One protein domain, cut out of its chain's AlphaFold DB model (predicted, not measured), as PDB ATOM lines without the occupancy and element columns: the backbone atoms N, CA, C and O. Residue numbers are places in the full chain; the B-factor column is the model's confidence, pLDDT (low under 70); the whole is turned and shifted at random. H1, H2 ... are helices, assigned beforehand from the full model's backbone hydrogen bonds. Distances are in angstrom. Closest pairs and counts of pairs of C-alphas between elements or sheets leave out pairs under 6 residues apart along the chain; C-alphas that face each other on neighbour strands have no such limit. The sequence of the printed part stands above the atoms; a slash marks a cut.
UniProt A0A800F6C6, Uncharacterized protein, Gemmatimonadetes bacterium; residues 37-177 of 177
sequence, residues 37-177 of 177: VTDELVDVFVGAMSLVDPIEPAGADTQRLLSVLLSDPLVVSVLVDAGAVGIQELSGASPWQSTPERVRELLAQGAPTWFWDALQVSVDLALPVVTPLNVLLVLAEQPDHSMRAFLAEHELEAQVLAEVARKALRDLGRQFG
ATOM      1  N   VAL A  37    -130.754 -21.020 -34.605       82.12
ATOM      2  CA  VAL A  37    -129.622 -20.163 -34.994       82.12
ATOM      3  C   VAL A  37    -130.168 -18.931 -35.711       82.12
ATOM      4  O   VAL A  37    -131.053 -19.076 -36.553       82.12
ATOM      5  N   THR A  38    -129.683 -17.731 -35.378       85.50
ATOM      6  CA  THR A  38    -130.141 -16.504 -36.048       85.50
ATOM      7  C   THR A  38    -129.500 -16.315 -37.420       85.50
ATOM      8  O   THR A  38    -128.409 -16.828 -37.678       85.50
ATOM      9  N   ASP A  39    -130.165 -15.555 -38.292       84.00
ATOM     10  CA  ASP A  39    -129.658 -15.221 -39.629       84.00
ATOM     11  C   ASP A  39    -128.289 -14.516 -39.535       84.00
ATOM     12  O   ASP A  39    -127.391 -14.806 -40.320       84.00
ATOM     13  N   GLU A  40    -128.073 -13.686 -38.510       87.69
ATOM     14  CA  GLU A  40    -126.791 -13.017 -38.268       87.69
ATOM     15  C   GLU A  40    -125.673 -14.014 -37.935       87.69
ATOM     16  O   GLU A  40    -124.559 -13.884 -38.437       87.69
ATOM     17  N   LEU A  41    -125.948 -15.050 -37.129       88.19
ATOM     18  CA  LEU A  41    -124.949 -16.087 -36.855       88.19
ATOM     19  C   LEU A  41    -124.667 -16.941 -38.099       88.19
ATOM     20  O   LEU A  41    -123.530 -17.364 -38.312       88.19
ATOM     21  N   VAL A  42    -125.677 -17.173 -38.943       86.94
ATOM     22  CA  VAL A  42    -125.481 -17.818 -40.247       86.94
ATOM     23  C   VAL A  42    -124.554 -16.976 -41.126       86.94
ATOM     24  O   VAL A  42    -123.616 -17.517 -41.710       86.94
ATOM     25  N   ASP A  43    -124.766 -15.664 -41.182       87.38
ATOM     26  CA  ASP A  43    -123.923 -14.747 -41.947       87.38
ATOM     27  C   ASP A  43    -122.491 -14.685 -41.404       87.38
ATOM     28  O   ASP A  43    -121.541 -14.694 -42.191       87.38
ATOM     29  N   VAL A  44    -122.313 -14.742 -40.078       88.56
ATOM     30  CA  VAL A  44    -120.987 -14.874 -39.454       88.56
ATOM     31  C   VAL A  44    -120.304 -16.175 -39.871       88.56
ATOM     32  O   VAL A  44    -119.133 -16.162 -40.250       88.56
ATOM     33  N   PHE A  45    -121.027 -17.294 -39.853       87.44
ATOM     34  CA  PHE A  45    -120.498 -18.585 -40.288       87.44
ATOM     35  C   PHE A  45    -120.071 -18.566 -41.757       87.44
ATOM     36  O   PHE A  45    -118.946 -18.953 -42.076       87.44
ATOM     37  N   VAL A  46    -120.923 -18.071 -42.656       86.31
ATOM     38  CA  VAL A  46    -120.588 -18.000 -44.082       86.31
ATOM     39  C   VAL A  46    -119.443 -17.029 -44.340       86.31
ATOM     40  O   VAL A  46    -118.552 -17.363 -45.124       86.31
ATOM     41  N   GLY A  47    -119.431 -15.867 -43.687       87.88
ATOM     42  CA  GLY A  47    -118.352 -14.889 -43.798       87.88
ATOM     43  C   GLY A  47    -117.015 -15.479 -43.359       87.88
ATOM     44  O   GLY A  47    -116.061 -15.484 -44.136       87.88
ATOM     45  N   ALA A  48    -116.960 -16.070 -42.162       87.81
ATOM     46  CA  ALA A  48    -115.739 -16.665 -41.624       87.81
ATOM     47  C   ALA A  48    -115.211 -17.798 -42.519       87.81
ATOM     48  O   ALA A  48    -114.025 -17.833 -42.838       87.81
ATOM     49  N   MET A  49    -116.099 -18.676 -42.995       84.69
ATOM     50  CA  MET A  49    -115.726 -19.789 -43.874       84.69
ATOM     51  C   MET A  49    -115.357 -19.344 -45.299       84.69
ATOM     52  O   MET A  49    -114.650 -20.063 -46.002       84.69
ATOM     53  N   SER A  50    -115.821 -18.175 -45.753       83.00
ATOM     54  CA  SER A  50    -115.512 -17.651 -47.095       83.00
ATOM     55  C   SER A  50    -114.201 -16.864 -47.149       83.00
ATOM     56  O   SER A  50    -113.665 -16.666 -48.236       83.00
ATOM     57  N   LEU A  51    -113.677 -16.437 -45.998       79.62
ATOM     58  CA  LEU A  51    -112.392 -15.738 -45.884       79.62
ATOM     59  C   LEU A  51    -111.196 -16.688 -45.701       79.62
ATOM     60  O   LEU A  51    -110.077 -16.222 -45.502       79.62
ATOM     61  N   VAL A  52    -111.407 -18.008 -45.753       69.19
ATOM     62  CA  VAL A  52    -110.338 -19.001 -45.587       69.19
ATOM     63  C   VAL A  52    -109.390 -18.960 -46.793       69.19
ATOM     64  O   VAL A  52    -109.708 -19.475 -47.864       69.19
ATOM     65  N   ASP A  53    -108.206 -18.367 -46.612       62.44
ATOM     66  CA  ASP A  53    -107.078 -18.497 -47.540       62.44
ATOM     67  C   ASP A  53    -106.257 -19.753 -47.179       62.44
ATOM     68  O   ASP A  53    -105.827 -19.878 -46.024       62.44
ATOM     69  N   PRO A  54    -106.014 -20.679 -48.131       56.97
ATOM     70  CA  PRO A  54    -105.249 -21.904 -47.899       56.97
ATOM     71  C   PRO A  54    -103.762 -21.699 -47.554       56.97
ATOM     72  O   PRO A  54    -103.105 -22.672 -47.185       56.97
ATOM     73  N   ILE A  55    -103.204 -20.491 -47.696       61.41
ATOM     74  CA  ILE A  55    -101.761 -20.225 -47.533       61.41
ATOM     75  C   ILE A  55    -101.436 -19.523 -46.197       61.41
ATOM     76  O   ILE A  55    -100.268 -19.335 -45.851       61.41
ATOM     77  N   GLU A  56    -102.439 -19.142 -45.407       58.25
ATOM     78  CA  GLU A  56    -102.213 -18.310 -44.221       58.25
ATOM     79  C   GLU A  56    -101.673 -19.054 -42.979       58.25
ATOM     80  O   GLU A  56    -101.888 -20.258 -42.806       58.25
ATOM     81  N   PRO A  57    -100.946 -18.339 -42.094       57.44
ATOM     82  CA  PRO A  57    -100.365 -18.902 -40.880       57.44
ATOM     83  C   PRO A  57    -101.417 -19.287 -39.826       57.44
ATOM     84  O   PRO A  57    -102.532 -18.766 -39.785       57.44
ATOM     85  N   ALA A  58    -101.025 -20.175 -38.907       49.44
ATOM     86  CA  ALA A  58    -101.847 -20.581 -37.768       49.44
ATOM     87  C   ALA A  58    -102.272 -19.363 -36.916       49.44
ATOM     88  O   ALA A  58    -101.418 -18.607 -36.456       49.44
ATOM     89  N   GLY A  59    -103.584 -19.188 -36.707       56.66
ATOM     90  CA  GLY A  59    -104.188 -18.044 -35.998       56.66
ATOM     91  C   GLY A  59    -104.993 -17.084 -36.889       56.66
ATOM     92  O   GLY A  59    -105.782 -16.288 -36.373       56.66
ATOM     93  N   ALA A  60    -104.860 -17.202 -38.213       64.69
ATOM     94  CA  ALA A  60    -105.636 -16.439 -39.191       64.69
ATOM     95  C   ALA A  60    -107.154 -16.643 -39.061       64.69
ATOM     96  O   ALA A  60    -107.935 -15.715 -39.267       64.69
ATOM     97  N   ASP A  61    -107.584 -17.841 -38.664       79.44
ATOM     98  CA  ASP A  61    -109.004 -18.193 -38.587       79.44
ATOM     99  C   ASP A  61    -109.756 -17.359 -37.546       79.44
ATOM    100  O   ASP A  61    -110.816 -16.814 -37.847       79.44
ATOM    101  N   THR A  62    -109.179 -17.173 -36.355       87.06
ATOM    102  CA  THR A  62    -109.788 -16.336 -35.312       87.06
ATOM    103  C   THR A  62    -109.746 -14.857 -35.681       87.06
ATOM    104  O   THR A  62    -110.712 -14.143 -35.437       87.06
ATOM    105  N   GLN A  63    -108.674 -14.378 -36.320       86.44
ATOM    106  CA  GLN A  63    -108.602 -12.986 -36.777       86.44
ATOM    107  C   GLN A  63    -109.678 -12.677 -37.833       86.44
ATOM    108  O   GLN A  63    -110.323 -11.629 -37.777       86.44
ATOM    109  N   ARG A  64    -109.916 -13.599 -38.772       85.75
ATOM    110  CA  ARG A  64    -110.999 -13.485 -39.764       85.75
ATOM    111  C   ARG A  64    -112.371 -13.596 -39.118       85.75
ATOM    112  O   ARG A  64    -113.272 -12.842 -39.459       85.75
ATOM    113  N   LEU A  65    -112.538 -14.515 -38.169       90.75
ATOM    114  CA  LEU A  65    -113.779 -14.622 -37.415       90.75
ATOM    115  C   LEU A  65    -114.085 -13.309 -36.687       90.75
ATOM    116  O   LEU A  65    -115.211 -12.831 -36.761       90.75
ATOM    117  N   LEU A  66    -113.084 -12.686 -36.061       90.56
ATOM    118  CA  LEU A  66    -113.226 -11.382 -35.413       90.56
ATOM    119  C   LEU A  66    -113.602 -10.282 -36.411       90.56
ATOM    120  O   LEU A  66    -114.519  -9.516 -36.134       90.56
ATOM    121  N   SER A  67    -112.973 -10.223 -37.588       88.50
ATOM    122  CA  SER A  67    -113.329  -9.210 -38.594       88.50
ATOM    123  C   SER A  67    -114.769  -9.354 -39.096       88.50
ATOM    124  O   SER A  67    -115.435  -8.353 -39.361       88.50
ATOM    125  N   VAL A  68    -115.277 -10.585 -39.171       90.19
ATOM    126  CA  VAL A  68    -116.675 -10.865 -39.514       90.19
ATOM    127  C   VAL A  68    -117.606 -10.544 -38.343       90.19
ATOM    128  O   VAL A  68    -118.632  -9.902 -38.551       90.19
ATOM    129  N   LEU A  69    -117.250 -10.919 -37.112       91.62
ATOM    130  CA  LEU A  69    -118.026 -10.610 -35.904       91.62
ATOM    131  C   LEU A  69    -118.193  -9.103 -35.693       91.62
ATOM    132  O   LEU A  69    -119.266  -8.662 -35.300       91.62
ATOM    133  N   LEU A  70    -117.174  -8.304 -36.013       90.62
ATOM    134  CA  LEU A  70    -117.248  -6.843 -35.940       90.62
ATOM    135  C   LEU A  70    -118.248  -6.227 -36.929       90.62
ATOM    136  O   LEU A  70    -118.548  -5.047 -36.803       90.62
ATOM    137  N   SER A  71    -118.778  -6.991 -37.891       86.81
ATOM    138  CA  SER A  71    -119.881  -6.532 -38.746       86.81
ATOM    139  C   SER A  71    -121.261  -6.671 -38.097       86.81
ATOM    140  O   SER A  71    -122.226  -6.103 -38.609       86.81
ATOM    141  N   ASP A  72    -121.360  -7.388 -36.973       88.56
ATOM    142  CA  ASP A  72    -122.598  -7.553 -36.222       88.56
ATOM    143  C   ASP A  72    -122.794  -6.392 -35.219       88.56
ATOM    144  O   ASP A  72    -121.964  -6.195 -34.324       88.56
ATOM    145  N   PRO A  73    -123.888  -5.612 -35.320       88.19
ATOM    146  CA  PRO A  73    -124.108  -4.458 -34.446       88.19
ATOM    147  C   PRO A  73    -124.213  -4.815 -32.961       88.19
ATOM    148  O   PRO A  73    -123.821  -4.018 -32.109       88.19
ATOM    149  N   LEU A  74    -124.736  -6.000 -32.636       88.75
ATOM    150  CA  LEU A  74    -124.904  -6.435 -31.252       88.75
ATOM    151  C   LEU A  74    -123.550  -6.797 -30.628       88.75
ATOM    152  O   LEU A  74    -123.287  -6.421 -29.485       88.75
ATOM    153  N   VAL A  75    -122.664  -7.454 -31.382       93.56
ATOM    154  CA  VAL A  75    -121.264  -7.683 -30.992       93.56
ATOM    155  C   VAL A  75    -120.550  -6.364 -30.725       93.56
ATOM    156  O   VAL A  75    -119.917  -6.212 -29.681       93.56
ATOM    157  N   VAL A  76    -120.671  -5.397 -31.637       92.56
ATOM    158  CA  VAL A  76    -120.018  -4.091 -31.485       92.56
ATOM    159  C   VAL A  76    -120.545  -3.343 -30.260       92.56
ATOM    160  O   VAL A  76    -119.748  -2.824 -29.483       92.56
ATOM    161  N   SER A  77    -121.861  -3.342 -30.038       91.75
ATOM    162  CA  SER A  77    -122.472  -2.737 -28.850       91.75
ATOM    163  C   SER A  77    -121.935  -3.359 -27.552       91.75
ATOM    164  O   SER A  77    -121.523  -2.637 -26.649       91.75
ATOM    165  N   VAL A  78    -121.816  -4.692 -27.487       95.25
ATOM    166  CA  VAL A  78    -121.236  -5.391 -26.324       95.25
ATOM    167  C   VAL A  78    -119.758  -5.059 -26.116       95.25
ATOM    168  O   VAL A  78    -119.318  -4.927 -24.974       95.25
ATOM    169  N   LEU A  79    -118.980  -4.906 -27.190       95.25
ATOM    170  CA  LEU A  79    -117.579  -4.486 -27.099       95.25
ATOM    171  C   LEU A  79    -117.459  -3.061 -26.540       95.25
ATOM    172  O   LEU A  79    -116.630  -2.817 -25.665       95.25
ATOM    173  N   VAL A  80    -118.314  -2.140 -26.991       93.81
ATOM    174  CA  VAL A  80    -118.377  -0.767 -26.468       93.81
ATOM    175  C   VAL A  80    -118.785  -0.760 -24.992       93.81
ATOM    176  O   VAL A  80    -118.124  -0.106 -24.186       93.81
ATOM    177  N   ASP A  81    -119.795  -1.543 -24.607       94.12
ATOM    178  CA  ASP A  81    -120.233  -1.688 -23.211       94.12
ATOM    179  C   ASP A  81    -119.151  -2.297 -22.306       94.12
ATOM    180  O   ASP A  81    -119.074  -1.979 -21.118       94.12
ATOM    181  N   ALA A  82    -118.292  -3.157 -22.861       94.88
ATOM    182  CA  ALA A  82    -117.124  -3.700 -22.171       94.88
ATOM    183  C   ALA A  82    -115.961  -2.697 -22.053       94.88
ATOM    184  O   ALA A  82    -114.992  -2.981 -21.351       94.88
ATOM    185  N   GLY A  83    -116.061  -1.529 -22.697       94.06
ATOM    186  CA  GLY A  83    -115.062  -0.465 -22.645       94.06
ATOM    187  C   GLY A  83    -114.016  -0.515 -23.759       94.06
ATOM    188  O   GLY A  83    -112.939   0.045 -23.579       94.06
ATOM    189  N   ALA A  84    -114.303  -1.168 -24.891       94.12
ATOM    190  CA  ALA A  84    -113.355  -1.276 -25.999       94.12
ATOM    191  C   ALA A  84    -112.929   0.096 -26.533       94.12
ATOM    192  O   ALA A  84    -113.752   0.888 -27.000       94.12
ATOM    193  N   VAL A  85    -111.622   0.355 -26.540       93.25
ATOM    194  CA  VAL A  85    -111.052   1.578 -27.107       93.25
ATOM    195  C   VAL A  85    -110.956   1.456 -28.626       93.25
ATOM    196  O   VAL A  85    -110.509   0.448 -29.164       93.25
ATOM    197  N   GLY A  86    -111.367   2.500 -29.350       87.69
ATOM    198  CA  GLY A  86    -111.222   2.567 -30.809       87.69
ATOM    199  C   GLY A  86    -112.260   1.772 -31.610       87.69
ATOM    200  O   GLY A  86    -112.252   1.853 -32.836       87.69
ATOM    201  N   ILE A  87    -113.184   1.071 -30.947       86.50
ATOM    202  CA  ILE A  87    -114.348   0.446 -31.585       86.50
ATOM    203  C   ILE A  87    -115.505   1.446 -31.607       86.50
ATOM    204  O   ILE A  87    -115.800   2.100 -30.608       86.50
ATOM    205  N   GLN A  88    -116.156   1.585 -32.761       78.56
ATOM    206  CA  GLN A  88    -117.331   2.439 -32.938       78.56
ATOM    207  C   GLN A  88    -118.499   1.604 -33.446       78.56
ATOM    208  O   GLN A  88    -118.303   0.711 -34.269       78.56
ATOM    209  N   GLU A  89    -119.708   1.930 -32.987       68.75
ATOM    210  CA  GLU A  89    -120.936   1.310 -33.482       68.75
ATOM    211  C   GLU A  89    -121.055   1.463 -35.000       68.75
ATOM    212  O   GLU A  89    -121.066   2.570 -35.547       68.75
ATOM    213  N   LEU A  90    -121.156   0.328 -35.689       64.44
ATOM    214  CA  LEU A  90    -121.430   0.311 -37.116       64.44
ATOM    215  C   LEU A  90    -122.928   0.498 -37.350       64.44
ATOM    216  O   LEU A  90    -123.765  -0.187 -36.767       64.44
ATOM    217  N   SER A  91    -123.260   1.397 -38.274       54.88
ATOM    218  CA  SER A  91    -124.606   1.505 -38.832       54.88
ATOM    219  C   SER A  91    -124.610   0.881 -40.226       54.88
ATOM    220  O   SER A  91    -124.249   1.505 -41.220       54.88
ATOM    221  N   GLY A  92    -124.977  -0.395 -40.307       61.16
ATOM    222  CA  GLY A  92    -125.000  -1.120 -41.572       61.16
ATOM    223  C   GLY A  92    -125.572  -2.523 -41.423       61.16
ATOM    224  O   GLY A  92    -125.548  -3.098 -40.342       61.16
ATOM    225  N   ALA A  93    -126.119  -3.056 -42.514       63.75
ATOM    226  CA  ALA A  93    -126.450  -4.475 -42.588       63.75
ATOM    227  C   ALA A  93    -125.164  -5.294 -42.767       63.75
ATOM    228  O   ALA A  93    -124.212  -4.797 -43.377       63.75
ATOM    229  N   SER A  94    -125.167  -6.545 -42.295       67.19
ATOM    230  CA  SER A  94    -124.076  -7.492 -42.544       67.19
ATOM    231  C   SER A  94    -123.725  -7.515 -44.044       67.19
ATOM    232  O   SER A  94    -124.630  -7.622 -44.886       67.19
ATOM    233  N   PRO A  95    -122.434  -7.405 -44.411       70.81
ATOM    234  CA  PRO A  95    -122.004  -7.502 -45.804       70.81
ATOM    235  C   PRO A  95    -122.135  -8.935 -46.341       70.81
ATOM    236  O   PRO A  95    -122.145  -9.146 -47.554       70.81
ATOM    237  N   TRP A  96    -122.255  -9.913 -45.443       75.25
ATOM    238  CA  TRP A  96    -122.455 -11.316 -45.759       75.25
ATOM    239  C   TRP A  96    -123.954 -11.587 -45.719       75.25
ATOM    240  O   TRP A  96    -124.562 -11.427 -44.673       75.25
ATOM    241  N   GLN A  97    -124.553 -11.923 -46.864       71.88
ATOM    242  CA  GLN A  97    -125.945 -12.373 -46.955       71.88
ATOM    243  C   GLN A  97    -125.956 -13.805 -47.476       71.88
ATOM    244  O   GLN A  97    -125.619 -14.057 -48.637       71.88
ATOM    245  N   SER A  98    -126.335 -14.741 -46.617       72.62
ATOM    246  CA  SER A  98    -126.226 -16.173 -46.895       72.62
ATOM    247  C   SER A  98    -127.496 -16.759 -47.512       72.62
ATOM    248  O   SER A  98    -128.614 -16.368 -47.175       72.62
ATOM    249  N   THR A  99    -127.342 -17.744 -48.401       76.50
ATOM    250  CA  THR A  99    -128.459 -18.566 -48.899       76.50
ATOM    251  C   THR A  99    -128.486 -19.930 -48.202       76.50
ATOM    252  O   THR A  99    -127.422 -20.456 -47.859       76.50
ATOM    253  N   PRO A 100    -129.662 -20.564 -48.026       74.06
ATOM    254  CA  PRO A 100    -129.757 -21.903 -47.435       74.06
ATOM    255  C   PRO A 100    -128.906 -22.960 -48.154       74.06
ATOM    256  O   PRO A 100    -128.413 -23.901 -47.535       74.06
ATOM    257  N   GLU A 101    -128.725 -22.833 -49.467       74.69
ATOM    258  CA  GLU A 101    -127.869 -23.704 -50.277       74.69
ATOM    259  C   GLU A 101    -126.405 -23.563 -49.856       74.69
ATOM    260  O   GLU A 101    -125.762 -24.561 -49.532       74.69
ATOM    261  N   ARG A 102    -125.908 -22.325 -49.768       78.44
ATOM    262  CA  ARG A 102    -124.518 -22.040 -49.401       78.44
ATOM    263  C   ARG A 102    -124.193 -22.509 -47.986       78.44
ATOM    264  O   ARG A 102    -123.126 -23.068 -47.748       78.44
ATOM    265  N   VAL A 103    -125.123 -22.314 -47.057       79.50
ATOM    266  CA  VAL A 103    -124.972 -22.766 -45.667       79.50
ATOM    267  C   VAL A 103    -124.864 -24.287 -45.611       79.50
ATOM    268  O   VAL A 103    -123.967 -24.812 -44.958       79.50
ATOM    269  N   ARG A 104    -125.723 -25.008 -46.345       76.19
ATOM    270  CA  ARG A 104    -125.670 -26.477 -46.416       76.19
ATOM    271  C   ARG A 104    -124.361 -26.983 -47.017       76.19
ATOM    272  O   ARG A 104    -123.785 -27.923 -46.478       76.19
ATOM    273  N   GLU A 105    -123.884 -26.362 -48.092       80.69
ATOM    274  CA  GLU A 105    -122.595 -26.708 -48.706       80.69
ATOM    275  C   GLU A 105    -121.423 -26.548 -47.734       80.69
ATOM    276  O   GLU A 105    -120.539 -27.401 -47.697       80.69
ATOM    277  N   LEU A 106    -121.406 -25.462 -46.960       80.00
ATOM    278  CA  LEU A 106    -120.356 -25.198 -45.978       80.00
ATOM    279  C   LEU A 106    -120.444 -26.147 -44.782       80.00
ATOM    280  O   LEU A 106    -119.429 -26.689 -44.358       80.00
ATOM    281  N   LEU A 107    -121.649 -26.429 -44.281       78.56
ATOM    282  CA  LEU A 107    -121.844 -27.418 -43.218       78.56
ATOM    283  C   LEU A 107    -121.407 -28.824 -43.652       78.56
ATOM    284  O   LEU A 107    -120.822 -29.551 -42.854       78.56
ATOM    285  N   ALA A 108    -121.632 -29.198 -44.916       78.19
ATOM    286  CA  ALA A 108    -121.187 -30.481 -45.464       78.19
ATOM    287  C   ALA A 108    -119.652 -30.615 -45.534       78.19
ATOM    288  O   ALA A 108    -119.139 -31.732 -45.532       78.19
ATOM    289  N   GLN A 109    -118.922 -29.497 -45.572       79.75
ATOM    290  CA  GLN A 109    -117.453 -29.473 -45.504       79.75
ATOM    291  C   GLN A 109    -116.926 -29.592 -44.065       79.75
ATOM    292  O   GLN A 109    -115.732 -29.803 -43.869       79.75
ATOM    293  N   GLY A 110    -117.817 -29.514 -43.073       77.62
ATOM    294  CA  GLY A 110    -117.497 -29.516 -41.652       77.62
ATOM    295  C   GLY A 110    -117.575 -28.114 -41.055       77.62
ATOM    296  O   GLY A 110    -117.018 -27.158 -41.592       77.62
ATOM    297  N   ALA A 111    -118.269 -27.995 -39.922       79.75
ATOM    298  CA  ALA A 111    -118.325 -26.750 -39.167       79.75
ATOM    299  C   ALA A 111    -117.158 -26.663 -38.163       79.75
ATOM    300  O   ALA A 111    -116.795 -27.681 -37.560       79.75
ATOM    301  N   PRO A 112    -116.591 -25.464 -37.958       83.38
ATOM    302  CA  PRO A 112    -115.480 -25.244 -37.042       83.38
ATOM    303  C   PRO A 112    -115.913 -25.409 -35.578       83.38
ATOM    304  O   PRO A 112    -117.089 -25.274 -35.242       83.38
ATOM    305  N   THR A 113    -114.954 -25.669 -34.685       84.94
ATOM    306  CA  THR A 113    -115.218 -25.923 -33.255       84.94
ATOM    307  C   THR A 113    -115.962 -24.779 -32.575       84.94
ATOM    308  O   THR A 113    -116.962 -25.031 -31.912       84.94
ATOM    309  N   TRP A 114    -115.572 -23.527 -32.840       88.25
ATOM    310  CA  TRP A 114    -116.224 -22.346 -32.263       88.25
ATOM    311  C   TRP A 114    -117.729 -22.278 -32.568       88.25
ATOM    312  O   TRP A 114    -118.491 -21.724 -31.778       88.25
ATOM    313  N   PHE A 115    -118.175 -22.843 -33.700       85.38
ATOM    314  CA  PHE A 115    -119.590 -22.868 -34.073       85.38
ATOM    315  C   PHE A 115    -120.368 -23.826 -33.170       85.38
ATOM    316  O   PHE A 115    -121.449 -23.492 -32.689       85.38
ATOM    317  N   TRP A 116    -119.795 -24.997 -32.888       84.00
ATOM    318  CA  TRP A 116    -120.369 -25.967 -31.957       84.00
ATOM    319  C   TRP A 116    -120.343 -25.457 -30.515       84.00
ATOM    320  O   TRP A 116    -121.343 -25.575 -29.809       84.00
ATOM    321  N   ASP A 117    -119.249 -24.819 -30.105       87.56
ATOM    322  CA  ASP A 117    -119.114 -24.239 -28.766       87.56
ATOM    323  C   ASP A 117    -120.140 -23.115 -28.539       87.56
ATOM    324  O   ASP A 117    -120.749 -23.022 -27.473       87.56
ATOM    325  N   ALA A 118    -120.427 -22.304 -29.564       88.56
ATOM    326  CA  ALA A 118    -121.454 -21.267 -29.494       88.56
ATOM    327  C   ALA A 118    -122.863 -21.845 -29.263       88.56
ATOM    328  O   ALA A 118    -123.642 -21.274 -28.492       88.56
ATOM    329  N   LEU A 119    -123.185 -22.991 -29.879       84.62
ATOM    330  CA  LEU A 119    -124.432 -23.714 -29.607       84.62
ATOM    331  C   LEU A 119    -124.479 -24.199 -28.152       84.62
ATOM    332  O   LEU A 119    -125.510 -24.046 -27.493       84.62
ATOM    333  N   GLN A 120    -123.364 -24.733 -27.640       85.81
ATOM    334  CA  GLN A 120    -123.269 -25.201 -26.258       85.81
ATOM    335  C   GLN A 120    -123.489 -24.063 -25.255       85.81
ATOM    336  O   GLN A 120    -124.248 -24.236 -24.305       85.81
ATOM    337  N   VAL A 121    -122.947 -22.866 -25.513       88.19
ATOM    338  CA  VAL A 121    -123.221 -21.670 -24.696       88.19
ATOM    339  C   VAL A 121    -124.723 -21.392 -24.586       88.19
ATOM    340  O   VAL A 121    -125.211 -21.082 -23.498       88.19
ATOM    341  N   SER A 122    -125.482 -21.505 -25.683       85.62
ATOM    342  CA  SER A 122    -126.937 -21.303 -25.625       85.62
ATOM    343  C   SER A 122    -127.633 -22.376 -24.798       85.62
ATOM    344  O   SER A 122    -128.548 -22.047 -24.045       85.62
ATOM    345  N   VAL A 123    -127.193 -23.632 -24.880       83.25
ATOM    346  CA  VAL A 123    -127.718 -24.714 -24.033       83.25
ATOM    347  C   VAL A 123    -127.441 -24.425 -22.556       83.25
ATOM    348  O   VAL A 123    -128.371 -24.441 -21.746       83.25
ATOM    349  N   ASP A 124    -126.200 -24.081 -22.214       84.56
ATOM    350  CA  ASP A 124    -125.761 -23.833 -20.836       84.56
ATOM    351  C   ASP A 124    -126.466 -22.625 -20.207       84.56
ATOM    352  O   ASP A 124    -126.782 -22.614 -19.015       84.56
ATOM    353  N   LEU A 125    -126.751 -21.601 -21.015       84.94
ATOM    354  CA  LEU A 125    -127.481 -20.404 -20.599       84.94
ATOM    355  C   LEU A 125    -129.005 -20.527 -20.765       84.94
ATOM    356  O   LEU A 125    -129.716 -19.561 -20.483       84.94
ATOM    357  N   ALA A 126    -129.509 -21.693 -21.186       84.94
ATOM    358  CA  ALA A 126    -130.921 -21.951 -21.469       84.94
ATOM    359  C   ALA A 126    -131.556 -20.938 -22.446       84.94
ATOM    360  O   ALA A 126    -132.719 -20.555 -22.299       84.94
ATOM    361  N   LEU A 127    -130.792 -20.505 -23.448       80.31
ATOM    362  CA  LEU A 127    -131.222 -19.565 -24.474       80.31
ATOM    363  C   LEU A 127    -131.905 -20.311 -25.631       80.31
ATOM    364  O   LEU A 127    -131.353 -21.282 -26.148       80.31
ATOM    365  N   PRO A 128    -133.071 -19.840 -26.109       78.94
ATOM    366  CA  PRO A 128    -133.773 -20.458 -27.241       78.94
ATOM    367  C   PRO A 128    -133.126 -20.144 -28.602       78.94
ATOM    368  O   PRO A 128    -133.552 -20.660 -29.640       78.94
ATOM    369  N   VAL A 129    -132.128 -19.258 -28.616       82.81
ATOM    370  CA  VAL A 129    -131.469 -18.749 -29.819       82.81
ATOM    371  C   VAL A 129    -129.951 -18.748 -29.648       82.81
ATOM    372  O   VAL A 129    -129.456 -18.594 -28.530       82.81
ATOM    373  N   VAL A 130    -129.223 -18.897 -30.751       86.94
ATOM    374  CA  VAL A 130    -127.765 -18.741 -30.837       86.94
ATOM    375  C   VAL A 130    -127.466 -17.584 -31.769       86.94
ATOM    376  O   VAL A 130    -127.950 -17.560 -32.901       86.94
ATOM    377  N   THR A 131    -126.688 -16.628 -31.276       90.94
ATOM    378  CA  THR A 131    -126.384 -15.364 -31.952       90.94
ATOM    379  C   THR A 131    -124.867 -15.200 -32.109       90.94
ATOM    380  O   THR A 131    -124.098 -15.954 -31.503       90.94
ATOM    381  N   PRO A 132    -124.391 -14.198 -32.866       93.44
ATOM    382  CA  PRO A 132    -122.968 -13.854 -32.913       93.44
ATOM    383  C   PRO A 132    -122.324 -13.609 -31.535       93.44
ATOM    384  O   PRO A 132    -121.149 -13.922 -31.341       93.44
ATOM    385  N   LEU A 133    -123.089 -13.143 -30.536       95.19
ATOM    386  CA  LEU A 133    -122.581 -12.959 -29.170       95.19
ATOM    387  C   LEU A 133    -122.147 -14.265 -28.501       95.19
ATOM    388  O   LEU A 133    -121.242 -14.243 -27.667       95.19
ATOM    389  N   ASN A 134    -122.761 -15.398 -28.848       95.12
ATOM    390  CA  ASN A 134    -122.326 -16.696 -28.340       95.12
ATOM    391  C   ASN A 134    -120.884 -16.989 -28.758       95.12
ATOM    392  O   ASN A 134    -120.086 -17.440 -27.942       95.12
ATOM    393  N   VAL A 135    -120.542 -16.682 -30.011       95.56
ATOM    394  CA  VAL A 135    -119.186 -16.860 -30.537       95.56
ATOM    395  C   VAL A 135    -118.215 -15.912 -29.837       95.56
ATOM    396  O   VAL A 135    -117.149 -16.343 -29.404       95.56
ATOM    397  N   LEU A 136    -118.597 -14.642 -29.660       96.81
ATOM    398  CA  LEU A 136    -117.786 -13.673 -28.916       96.81
ATOM    399  C   LEU A 136    -117.487 -14.161 -27.491       96.81
ATOM    400  O   LEU A 136    -116.351 -14.042 -27.032       96.81
ATOM    401  N   LEU A 137    -118.480 -14.741 -26.806       97.00
ATOM    402  CA  LEU A 137    -118.296 -15.291 -25.465       97.00
ATOM    403  C   LEU A 137    -117.309 -16.466 -25.462       97.00
ATOM    404  O   LEU A 137    -116.405 -16.474 -24.632       97.00
ATOM    405  N   VAL A 138    -117.436 -17.409 -26.405       95.50
ATOM    406  CA  VAL A 138    -116.494 -18.537 -26.548       95.50
ATOM    407  C   VAL A 138    -115.058 -18.029 -26.696       95.50
ATOM    408  O   VAL A 138    -114.162 -18.477 -25.980       95.50
ATOM    409  N   LEU A 139    -114.841 -17.049 -27.580       95.12
ATOM    410  CA  LEU A 139    -113.518 -16.461 -27.799       95.12
ATOM    411  C   LEU A 139    -112.994 -15.734 -26.551       95.12
ATOM    412  O   LEU A 139    -111.806 -15.817 -26.250       95.12
ATOM    413  N   ALA A 140    -113.856 -15.038 -25.808       95.81
ATOM    414  CA  ALA A 140    -113.461 -14.324 -24.596       95.81
ATOM    415  C   ALA A 140    -113.139 -15.262 -23.417       95.81
ATOM    416  O   ALA A 140    -112.258 -14.954 -22.616       95.81
ATOM    417  N   GLU A 141    -113.818 -16.407 -23.299       94.94
ATOM    418  CA  GLU A 141    -113.568 -17.387 -22.232       94.94
ATOM    419  C   GLU A 141    -112.267 -18.171 -22.441       94.94
ATOM    420  O   GLU A 141    -111.588 -18.517 -21.472       94.94
ATOM    421  N   GLN A 142    -111.897 -18.434 -23.696       91.38
ATOM    422  CA  GLN A 142    -110.679 -19.163 -24.054       91.38
ATOM    423  C   GLN A 142    -109.908 -18.417 -25.152       91.38
ATOM    424  O   GLN A 142    -109.803 -18.903 -26.280       91.38
ATOM    425  N   PRO A 143    -109.340 -17.234 -24.846       91.94
ATOM    426  CA  PRO A 143    -108.744 -16.393 -25.865       91.94
ATOM    427  C   PRO A 143    -107.457 -17.037 -26.372       91.94
ATOM    428  O   PRO A 143    -106.516 -17.284 -25.605       91.94
ATOM    429  N   ASP A 144    -107.412 -17.303 -27.671       91.00
ATOM    430  CA  ASP A 144    -106.209 -17.728 -28.373       91.00
ATOM    431  C   ASP A 144    -105.248 -16.545 -28.600       91.00
ATOM    432  O   ASP A 144    -105.391 -15.472 -28.010       91.00
ATOM    433  N   HIS A 145    -104.214 -16.733 -29.420       91.19
ATOM    434  CA  HIS A 145    -103.255 -15.662 -29.689       91.19
ATOM    435  C   HIS A 145    -103.899 -14.438 -30.364       91.19
ATOM    436  O   HIS A 145    -103.644 -13.313 -29.934       91.19
ATOM    437  N   SER A 146    -104.751 -14.651 -31.369       90.88
ATOM    438  CA  SER A 146    -105.387 -13.582 -32.147       90.88
ATOM    439  C   SER A 146    -106.415 -12.820 -31.315       90.88
ATOM    440  O   SER A 146    -106.428 -11.592 -31.332       90.88
ATOM    441  N   MET A 147    -107.212 -13.527 -30.509       94.12
ATOM    442  CA  MET A 147    -108.145 -12.897 -29.579       94.12
ATOM    443  C   MET A 147    -107.413 -12.084 -28.506       94.12
ATOM    444  O   MET A 147    -107.831 -10.977 -28.184       94.12
ATOM    445  N   ARG A 148    -106.281 -12.571 -27.978       95.00
ATOM    446  CA  ARG A 148    -105.462 -11.784 -27.033       95.00
ATOM    447  C   ARG A 148    -104.876 -10.530 -27.674       95.00
ATOM    448  O   ARG A 148    -104.825  -9.501 -27.011       95.00
ATOM    449  N   ALA A 149    -104.429 -10.615 -28.927       94.00
ATOM    450  CA  ALA A 149    -103.927  -9.458 -29.660       94.00
ATOM    451  C   ALA A 149    -105.030  -8.408 -29.860       94.00
ATOM    452  O   ALA A 149    -104.815  -7.245 -29.538       94.00
ATOM    453  N   PHE A 150    -106.223  -8.839 -30.283       94.44
ATOM    454  CA  PHE A 150    -107.401  -7.981 -30.414       94.44
ATOM    455  C   PHE A 150    -107.775  -7.301 -29.088       94.44
ATOM    456  O   PHE A 150    -107.943  -6.088 -29.029       94.44
ATOM    457  N   LEU A 151    -107.848  -8.064 -27.996       96.12
ATOM    458  CA  LEU A 151    -108.140  -7.517 -26.670       96.12
ATOM    459  C   LEU A 151    -107.101  -6.471 -26.239       96.12
ATOM    460  O   LEU A 151    -107.472  -5.419 -25.727       96.12
ATOM    461  N   ALA A 152    -105.813  -6.730 -26.483       96.12
ATOM    462  CA  ALA A 152    -104.741  -5.792 -26.161       96.12
ATOM    463  C   ALA A 152    -104.798  -4.510 -27.012       96.12
ATOM    464  O   ALA A 152    -104.560  -3.429 -26.483       96.12
ATOM    465  N   GLU A 153    -105.128  -4.622 -28.303       95.75
ATOM    466  CA  GLU A 153    -105.303  -3.478 -29.208       95.75
ATOM    467  C   GLU A 153    -106.433  -2.545 -28.749       95.75
ATOM    468  O   GLU A 153    -106.318  -1.327 -28.879       95.75
ATOM    469  N   HIS A 154    -107.488  -3.111 -28.163       95.62
ATOM    470  CA  HIS A 154    -108.671  -2.377 -27.712       95.62
ATOM    471  C   HIS A 154    -108.710  -2.108 -26.203       95.62
ATOM    472  O   HIS A 154    -109.757  -1.717 -25.687       95.62
ATOM    473  N   GLU A 155    -107.590  -2.306 -25.500       96.62
ATOM    474  CA  GLU A 155    -107.460  -2.097 -24.049       96.62
ATOM    475  C   GLU A 155    -108.527  -2.849 -23.222       96.62
ATOM    476  O   GLU A 155    -108.986  -2.381 -22.180       96.62
ATOM    477  N   LEU A 156    -108.920  -4.039 -23.683       96.38
ATOM    478  CA  LEU A 156    -109.938  -4.879 -23.060       96.38
ATOM    479  C   LEU A 156    -109.341  -6.033 -22.255       96.38
ATOM    480  O   LEU A 156    -108.399  -6.710 -22.669       96.38
ATOM    481  N   GLU A 157    -109.999  -6.357 -21.146       96.19
ATOM    482  CA  GLU A 157    -109.757  -7.591 -20.408       96.19
ATOM    483  C   GLU A 157    -110.738  -8.687 -20.844       96.19
ATOM    484  O   GLU A 157    -111.955  -8.488 -20.859       96.19
ATOM    485  N   ALA A 158    -110.219  -9.886 -21.136       96.50
ATOM    486  CA  ALA A 158    -111.031 -11.023 -21.587       96.50
ATOM    487  C   ALA A 158    -112.167 -11.364 -20.606       96.50
ATOM    488  O   ALA A 158    -113.296 -11.630 -21.016       96.50
ATOM    489  N   GLN A 159    -111.879 -11.313 -19.301       96.94
ATOM    490  CA  GLN A 159    -112.852 -11.619 -18.254       96.94
ATOM    491  C   GLN A 159    -114.000 -10.602 -18.219       96.94
ATOM    492  O   GLN A 159    -115.155 -11.004 -18.074       96.94
ATOM    493  N   VAL A 160    -113.692  -9.313 -18.392       97.25
ATOM    494  CA  VAL A 160    -114.693  -8.240 -18.456       97.25
ATOM    495  C   VAL A 160    -115.579  -8.436 -19.682       97.25
ATOM    496  O   VAL A 160    -116.803  -8.471 -19.551       97.25
ATOM    497  N   LEU A 161    -114.982  -8.668 -20.854       97.81
ATOM    498  CA  LEU A 161    -115.737  -8.928 -22.078       97.81
ATOM    499  C   LEU A 161    -116.657 -10.150 -21.935       97.81
ATOM    500  O   LEU A 161    -117.832 -10.082 -22.290       97.81
ATOM    501  N   ALA A 162    -116.156 -11.252 -21.367       97.62
ATOM    502  CA  ALA A 162    -116.953 -12.453 -21.134       97.62
ATOM    503  C   ALA A 162    -118.120 -12.201 -20.161       97.62
ATOM    504  O   ALA A 162    -119.215 -12.735 -20.341       97.62
ATOM    505  N   GLU A 163    -117.920 -11.391 -19.118       97.38
ATOM    506  CA  GLU A 163    -118.988 -11.023 -18.185       97.38
ATOM    507  C   GLU A 163    -120.081 -10.189 -18.863       97.38
ATOM    508  O   GLU A 163    -121.266 -10.523 -18.744       97.38
ATOM    509  N   VAL A 164    -119.691  -9.161 -19.620       97.38
ATOM    510  CA  VAL A 164    -120.624  -8.288 -20.346       97.38
ATOM    511  C   VAL A 164    -121.378  -9.073 -21.419       97.38
ATOM    512  O   VAL A 164    -122.608  -9.015 -21.459       97.38
ATOM    513  N   ALA A 165    -120.688  -9.895 -22.215       96.94
ATOM    514  CA  ALA A 165    -121.313 -10.742 -23.231       96.94
ATOM    515  C   ALA A 165    -122.307 -11.738 -22.614       96.94
ATOM    516  O   ALA A 165    -123.437 -11.872 -23.090       96.94
ATOM    517  N   ARG A 166    -121.945 -12.394 -21.503       95.69
ATOM    518  CA  ARG A 166    -122.844 -13.324 -20.801       95.69
ATOM    519  C   ARG A 166    -124.074 -12.616 -20.234       95.69
ATOM    520  O   ARG A 166    -125.170 -13.178 -20.257       95.69
ATOM    521  N   LYS A 167    -123.912 -11.398 -19.715       95.56
ATOM    522  CA  LYS A 167    -125.034 -10.573 -19.256       95.56
ATOM    523  C   LYS A 167    -125.958 -10.214 -20.423       95.56
ATOM    524  O   LYS A 167    -127.155 -10.468 -20.319       95.56
ATOM    525  N   ALA A 168    -125.406  -9.723 -21.532       94.75
ATOM    526  CA  ALA A 168    -126.167  -9.374 -22.729       94.75
ATOM    527  C   ALA A 168    -126.953 -10.574 -23.282       94.75
ATOM    528  O   ALA A 168    -128.144 -10.462 -23.561       94.75
ATOM    529  N   LEU A 169    -126.330 -11.756 -23.341       93.75
ATOM    530  CA  LEU A 169    -126.986 -13.002 -23.744       93.75
ATOM    531  C   LEU A 169    -128.149 -13.388 -22.818       93.75
ATOM    532  O   LEU A 169    -129.215 -13.772 -23.297       93.75
ATOM    533  N   ARG A 170    -127.991 -13.254 -21.496       91.62
ATOM    534  CA  ARG A 170    -129.083 -13.502 -20.535       91.62
ATOM    535  C   ARG A 170    -130.226 -12.507 -20.694       91.62
ATOM    536  O   ARG A 170    -131.388 -12.904 -20.616       91.62
ATOM    537  N   ASP A 171    -129.910 -11.234 -20.900       90.56
ATOM    538  CA  ASP A 171    -130.913 -10.189 -21.099       90.56
ATOM    539  C   ASP A 171    -131.678 -10.406 -22.413       90.56
ATOM    540  O   ASP A 171    -132.901 -10.277 -22.434       90.56
ATOM    541  N   LEU A 172    -130.992 -10.852 -23.467       86.38
ATOM    542  CA  LEU A 172    -131.596 -11.286 -24.727       86.38
ATOM    543  C   LEU A 172    -132.482 -12.526 -24.531       86.38
ATOM    544  O   LEU A 172    -133.612 -12.559 -25.012       86.38
ATOM    545  N   GLY A 173    -132.037 -13.510 -23.745       80.56
ATOM    546  CA  GLY A 173    -132.843 -14.675 -23.371       80.56
ATOM    547  C   GLY A 173    -134.172 -14.309 -22.706       80.56
ATOM    548  O   GLY A 173    -135.203 -14.881 -23.051       80.56
ATOM    549  N   ARG A 174    -134.179 -13.302 -21.821       83.56
ATOM    550  CA  ARG A 174    -135.407 -12.786 -21.181       83.56
ATOM    551  C   ARG A 174    -136.370 -12.094 -22.144       83.56
ATOM    552  O   ARG A 174    -137.532 -11.939 -21.805       83.56
ATOM    553  N   GLN A 175    -135.903 -11.630 -23.300       77.75
ATOM    554  CA  GLN A 175    -136.774 -11.034 -24.320       77.75
ATOM    555  C   GLN A 175    -137.468 -12.105 -25.172       77.75
ATOM    556  O   GLN A 175    -138.479 -11.818 -25.812       77.75
ATOM    557  N   PHE A 176    -136.920 -13.323 -25.195       65.00
ATOM    558  CA  PHE A 176    -137.440 -14.448 -25.971       65.00
ATOM    559  C   PHE A 176    -138.233 -15.478 -25.151       65.00
ATOM    560  O   PHE A 176    -138.872 -16.332 -25.769       65.00
ATOM    561  N   GLY A 177    -138.174 -15.420 -23.817       55.28
ATOM    562  CA  GLY A 177    -138.953 -16.254 -22.888       55.28
ATOM    563  C   GLY A 177    -140.134 -15.506 -22.292       55.28
ATOM    564  O   GLY A 177    -141.177 -16.160 -22.085       55.28
TER     565      GLY A 177
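This is residues 37 to 177 of the 177 residues of an uncharacterized protein of Gemmatimonadetes bacterium (UniProt A0A800F6C6). Look first for the longest helix, H8, packed along the core helix H6; H5 crosses H6, and H3 packs on both H6 and H8. Beyond them lies the helical hairpin of H1 and H2, with H7 packed on H2 and H4 packed on H1. The printed part has 141 residues with eight named helices, H1 to H8 in chain order, and no named strand: the class is all helix, with mostly crossed packing. It is compact, with a radius of gyration of the C-alphas of 14.4 A, and rounded, spanning 39 by 36 by 29 A.

Find C-alpha 158 at (-111.031, -11.023, -21.587); from there H8 runs 27.0 A to C-alpha 176 at (-137.440, -14.448, -25.971). H6 is residues 132 to 141, H5 113 to 124 and H3 73 to 81. H1 starts at C-alpha 39, (-129.658, -15.221, -39.629), and runs 16.2 A to residue 50; H2 is 60 to 69, H4 100 to 108 and H7 145 to 153.

Start at H6, the hub, which touches H8 at Ala 140 and Ala 158, closest C-alphas 5.1 A apart, opposite ways at 32 degrees, a shallow tilt only just short of steep. H5 touches H6 about perpendicular, at 83 degrees; C-alphas 118 and 134 come closest, 4.8 A. H3 touches H8 through residues 161 to 168 alone, closest C-alphas 78 and 165, 6.2 A. In every helix each O i to N i+4 pair is within hydrogen-bond range.

C-alphas 55 and 177 are farthest apart, 44.8 A. The printed part has no cut; the link H3 to H4 is long. pLDDT is under 70 at residues 52 to 60, 89 to 94 and 176 to 177.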